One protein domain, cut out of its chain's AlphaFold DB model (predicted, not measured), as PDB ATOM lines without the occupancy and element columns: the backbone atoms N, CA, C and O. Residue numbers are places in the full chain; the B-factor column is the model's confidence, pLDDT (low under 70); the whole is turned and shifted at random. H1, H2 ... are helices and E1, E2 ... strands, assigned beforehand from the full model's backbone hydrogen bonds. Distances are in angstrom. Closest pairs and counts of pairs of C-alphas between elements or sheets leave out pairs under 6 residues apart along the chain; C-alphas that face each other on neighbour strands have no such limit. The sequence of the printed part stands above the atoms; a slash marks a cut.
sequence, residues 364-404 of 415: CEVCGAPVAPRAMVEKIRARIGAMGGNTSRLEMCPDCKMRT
ATOM      1  N   CYS A 364     170.536  89.566 192.400       92.50
ATOM      2  CA  CYS A 364     170.574  91.001 192.227       92.50
ATOM      3  C   CYS A 364     172.015  91.508 192.258       92.50
ATOM      4  O   CYS A 364     172.702  91.338 193.261       92.50
ATOM      5  N   GLU A 365     172.443  92.216 191.214       92.31
ATOM      6  CA  GLU A 365     173.808  92.759 191.137       92.31
ATOM      7  C   GLU A 365     174.126  93.845 192.187       92.31
ATOM      8  O   GLU A 365     175.291  94.149 192.421       92.31
ATOM      9  N   VAL A 366     173.106  94.427 192.833       92.94
ATOM     10  CA  VAL A 366     173.267  95.494 193.838       92.94
ATOM     11  C   VAL A 366     173.255  94.952 195.266       92.94
ATOM     12  O   VAL A 366     174.085  95.352 196.076       92.94
ATOM     13  N   CYS A 367     172.295  94.086 195.603       92.94
ATOM     14  CA  CYS A 367     172.086  93.623 196.980       92.94
ATOM     15  C   CYS A 367     172.234  92.110 197.174       92.94
ATOM     16  O   CYS A 367     172.140  91.643 198.305       92.94
ATOM     17  N   GLY A 368     172.413  91.333 196.103       89.94
ATOM     18  CA  GLY A 368     172.522  89.876 196.173       89.94
ATOM     19  C   GLY A 368     171.212  89.134 196.465       89.94
ATOM     20  O   GLY A 368     171.256  87.931 196.675       89.94
ATOM     21  N   ALA A 369     170.049  89.797 196.478       90.12
ATOM     22  CA  ALA A 369     168.750  89.131 196.647       90.12
ATOM     23  C   ALA A 369     168.356  88.302 195.402       90.12
ATOM     24  O   ALA A 369     168.706  88.700 194.287       90.12
ATOM     25  N   PRO A 370     167.607  87.189 195.540       88.88
ATOM     26  CA  PRO A 370     167.170  86.401 194.389       88.88
ATOM     27  C   PRO A 370     166.175  87.206 193.546       88.88
ATOM     28  O   PRO A 370     165.245  87.813 194.077       88.88
ATOM     29  N   VAL A 371     166.371  87.223 192.226       90.38
ATOM     30  CA  VAL A 371     165.510  87.967 191.294       90.38
ATOM     31  C   VAL A 371     164.474  87.043 190.668       90.38
ATOM     32  O   VAL A 371     163.277  87.255 190.829       90.38
ATOM     33  N   ALA A 372     164.932  86.032 189.931       90.44
ATOM     34  CA  ALA A 372     164.089  85.078 189.214       90.44
ATOM     35  C   ALA A 372     164.939  83.897 188.708       90.44
ATOM     36  O   ALA A 372     166.168  84.009 188.656       90.44
ATOM     37  N   PRO A 373     164.320  82.777 188.298       91.75
ATOM     38  CA  PRO A 373     165.014  81.719 187.572       91.75
ATOM     39  C   PRO A 373     165.750  82.256 186.335       91.75
ATOM     40  O   PRO A 373     165.204  83.053 185.569       91.75
ATOM     41  N   ARG A 374     166.968  81.772 186.087       91.88
ATOM     42  CA  ARG A 374     167.803  82.197 184.954       91.88
ATOM     43  C   ARG A 374     167.115  81.982 183.610       91.88
ATOM     44  O   ARG A 374     167.098  82.895 182.790       91.88
ATOM     45  N   ALA A 375     166.478  80.828 183.412       92.25
ATOM     46  CA  ALA A 375     165.721  80.534 182.194       92.25
ATOM     47  C   ALA A 375     164.584  81.546 181.945       92.25
ATOM     48  O   ALA A 375     164.310  81.908 180.802       92.25
ATOM     49  N   MET A 376     163.947  82.049 183.008       92.75
ATOM     50  CA  MET A 376     162.929  83.097 182.916       92.75
ATOM     51  C   MET A 376     163.534  84.436 182.482       92.75
ATOM     52  O   MET A 376     163.015  85.072 181.565       92.75
ATOM     53  N   VAL A 377     164.646  84.843 183.105       92.50
ATOM     54  CA  VAL A 377     165.343  86.100 182.791       92.50
ATOM     55  C   VAL A 377     165.839  86.118 181.348       92.50
ATOM     56  O   VAL A 377     165.565  87.076 180.629       92.50
ATOM     57  N   GLU A 378     166.498  85.050 180.894       92.19
ATOM     58  CA  GLU A 378     167.011  84.962 179.521       92.19
ATOM     59  C   GLU A 378     165.884  84.998 178.483       92.19
ATOM     60  O   GLU A 378     165.998  85.649 177.445       92.19
ATOM     61  N   LYS A 379     164.737  84.383 178.785       91.19
ATOM     62  CA  LYS A 379     163.578  84.411 177.889       91.19
ATOM     63  C   LYS A 379     162.925  85.789 177.811       91.19
ATOM     64  O   LYS A 379     162.558  86.233 176.723       91.19
ATOM     65  N   ILE A 380     162.809  86.486 178.942       91.75
ATOM     66  CA  ILE A 380     162.344  87.879 178.977       91.75
ATOM     67  C   ILE A 380     163.323  88.773 178.208       91.75
ATOM     68  O   ILE A 380     162.887  89.574 177.383       91.75
ATOM     69  N   ARG A 381     164.634  88.596 178.414       93.12
ATOM     70  CA  ARG A 381     165.684  89.326 177.691       93.12
ATOM     71  C   ARG A 381     165.558  89.135 176.183       93.12
ATOM     72  O   ARG A 381     165.559  90.126 175.460       93.12
ATOM     73  N   ALA A 382     165.395  87.897 175.719       90.31
ATOM     74  CA  ALA A 382     165.222  87.593 174.302       90.31
ATOM     75  C   ALA A 382     163.968  88.265 173.713       90.31
ATOM     76  O   ALA A 382     164.046  88.871 172.646       90.31
ATOM     77  N   ARG A 383     162.828  88.228 174.423       90.19
ATOM     78  CA  ARG A 383     161.580  88.874 173.971       90.19
ATOM     79  C   ARG A 383     161.686  90.399 173.923       90.19
ATOM     80  O   ARG A 383     161.305  90.995 172.924       90.19
ATOM     81  N   ILE A 384     162.218  91.026 174.974       91.19
ATOM     82  CA  ILE A 384     162.403  92.485 175.030       91.19
ATOM     83  C   ILE A 384     163.409  92.936 173.964       91.19
ATOM     84  O   ILE A 384     163.150  93.906 173.257       91.19
ATOM     85  N   GLY A 385     164.524  92.215 173.816       87.12
ATOM     86  CA  GLY A 385     165.552  92.514 172.821       87.12
ATOM     87  C   GLY A 385     165.030  92.426 171.387       87.12
ATOM     88  O   GLY A 385     165.300  93.320 170.591       87.12
ATOM     89  N   ALA A 386     164.206  91.420 171.073       86.62
ATOM     90  CA  ALA A 386     163.546  91.303 169.770       86.62
ATOM     91  C   ALA A 386     162.606  92.485 169.454       86.62
ATOM     92  O   ALA A 386     162.369  92.787 168.289       86.62
ATOM     93  N   MET A 387     162.101  93.175 170.481       87.06
ATOM     94  CA  MET A 387     161.266  94.373 170.358       87.06
ATOM     95  C   MET A 387     162.069  95.685 170.458       87.06
ATOM     96  O   MET A 387     161.474  96.754 170.571       87.06
ATOM     97  N   GLY A 388     163.408  95.626 170.464       81.56
ATOM     98  CA  GLY A 388     164.277  96.802 170.613       81.56
ATOM     99  C   GLY A 388     164.238  97.450 172.003       81.56
ATOM    100  O   GLY A 388     164.659  98.594 172.168       81.56
ATOM    101  N   GLY A 389     163.711  96.749 173.010       80.31
ATOM    102  CA  GLY A 389     163.591  97.255 174.373       80.31
ATOM    103  C   GLY A 389     164.885  97.139 175.185       80.31
ATOM    104  O   GLY A 389     165.772  96.336 174.903       80.31
ATOM    105  N   ASN A 390     164.981  97.934 176.251       81.94
ATOM    106  CA  ASN A 390     166.143  97.953 177.138       81.94
ATOM    107  C   ASN A 390     166.096  96.800 178.165       81.94
ATOM    108  O   ASN A 390     165.143  96.686 178.936       81.94
ATOM    109  N   THR A 391     167.153  95.985 178.220       83.88
ATOM    110  CA  THR A 391     167.285  94.813 179.107       83.88
ATOM    111  C   THR A 391     168.217  95.032 180.303       83.88
ATOM    112  O   THR A 391     168.327  94.150 181.149       83.88
ATOM    113  N   SER A 392     168.833  96.214 180.428       77.69
ATOM    114  CA  SER A 392     169.898  96.537 181.406       77.69
ATOM    115  C   SER A 392     169.532  96.416 182.889       77.69
ATOM    116  O   SER A 392     170.389  96.608 183.741       77.69
ATOM    117  N   ARG A 393     168.263  96.162 183.223       85.50
ATOM    118  CA  ARG A 393     167.785  96.095 184.613       85.50
ATOM    119  C   ARG A 393     167.189  94.737 184.968       85.50
ATOM    120  O   ARG A 393     166.534  94.625 186.000       85.50
ATOM    121  N   LEU A 394     167.322  93.712 184.128       89.25
ATOM    122  CA  LEU A 394     166.695  92.413 184.394       89.25
ATOM    123  C   LEU A 394     167.336  91.682 185.584       89.25
ATOM    124  O   LEU A 394     166.653  90.926 186.267       89.25
ATOM    125  N   GLU A 395     168.584  92.006 185.905       91.38
ATOM    126  CA  GLU A 395     169.393  91.461 186.997       91.38
ATOM    127  C   GLU A 395     169.248  92.270 188.295       91.38
ATOM    128  O   GLU A 395     170.025  92.110 189.232       91.38
ATOM    129  N   MET A 396     168.258  93.163 188.380       91.81
ATOM    130  CA  MET A 396     167.982  93.955 189.580       91.81
ATOM    131  C   MET A 396     166.665  93.518 190.233       91.81
ATOM    132  O   MET A 396     165.635  93.402 189.557       91.81
ATOM    133  N   CYS A 397     166.670  93.333 191.559       91.19
ATOM    134  CA  CYS A 397     165.447  93.061 192.317       91.19
ATOM    135  C   CYS A 397     164.507  94.290 192.323       91.19
ATOM    136  O   CYS A 397     164.964  95.412 192.060       91.19
ATOM    137  N   PRO A 398     163.203  94.113 192.619       89.69
ATOM    138  CA  PRO A 398     162.233  95.213 192.642       89.69
ATOM    139  C   PRO A 398     162.663  96.398 193.522       89.69
ATOM    140  O   PRO A 398     162.598  97.546 193.082       89.69
ATOM    141  N   ASP A 399     163.206  96.133 194.712       91.56
ATOM    142  CA  ASP A 399     163.632  97.183 195.646       91.56
ATOM    143  C   ASP A 399     164.810  98.001 195.111       91.56
ATOM    144  O   ASP A 399     164.799  99.235 195.135       91.56
ATOM    145  N   CYS A 400     165.832  97.332 194.572       91.94
ATOM    146  CA  CYS A 400     166.987  98.008 193.988       91.94
ATOM    147  C   CYS A 400     166.613  98.785 192.724       91.94
ATOM    148  O   CYS A 400     167.167  99.864 192.507       91.94
ATOM    149  N   LYS A 401     165.646  98.303 191.924       89.50
ATOM    150  CA  LYS A 401     165.098  99.044 190.775       89.50
ATOM    151  C   LYS A 401     164.452 100.361 191.194       89.50
ATOM    152  O   LYS A 401     164.675 101.373 190.536       89.50
ATOM    153  N   MET A 402     163.696 100.370 192.289       87.50
ATOM    154  CA  MET A 402     163.081 101.603 192.794       87.50
ATOM    155  C   MET A 402     164.121 102.601 193.322       87.50
ATOM    156  O   MET A 402     163.962 103.806 193.152       87.50
ATOM    157  N   ARG A 403     165.214 102.112 193.924       87.12
ATOM    158  CA  ARG A 403     166.270 102.957 194.515       87.12
ATOM    159  C   ARG A 403     167.275 103.522 193.506       87.12
ATOM    160  O   ARG A 403     167.943 104.508 193.803       87.12
ATOM    161  N   THR A 404     167.416 102.915 192.328       76.94
ATOM    162  CA  THR A 404     168.384 103.340 191.299       76.94
ATOM    163  C   THR A 404     167.705 104.124 190.176       76.94
ATOM    164  O   THR A 404     166.708 103.682 189.600       76.94
TER     165      THR A 404
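What this domain is: This is residues 364 to 404 of the 415 residues of an uncharacterized protein of Chloroflexi bacterium RBG_13_53_26 (UniProt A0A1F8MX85). One helix, H1, makes one end of a small open loop of chain: the strand E1 leads into it, and a long link folds back from it to the short helix H2 at the other end, where the first printed residues also lie. The printed part has 41 residues, with E1, H1 and H2 in that order, and is mostly helix. It is only just compact, close to loose, with a radius of gyration of the C-alphas of 10.6 A and spans of 28 by 20 by 12 A.

How they stand to each other: H1, residues 374 to 386, and E1, residues 370 to 373, meet only through their tight link, with 0 residues between them. H2, residues 398 to 403, is apart from H1. E1 and H2 are only just apart, closest 8.1 A. E1 pairs with no named strand. In H1 and H2 every O i to N i+4 pair is within hydrogen-bond range.

Where its parts are: H1 runs 18.2 A from C-alpha 374 at (167.803, 82.197, 184.954) to C-alpha 386. E1 spans 8.5 A. H2 spans 8.9 A, ending at C-alpha 403 (166.270, 102.957, 194.515).

The domain as a whole: The C-alphas farthest apart, of Cys 367 and Met 387, are 28.7 A apart. The printed part has no cut. The link from H1 to H2 is long, 11 residues. No printed residue is under 70 in pLDDT.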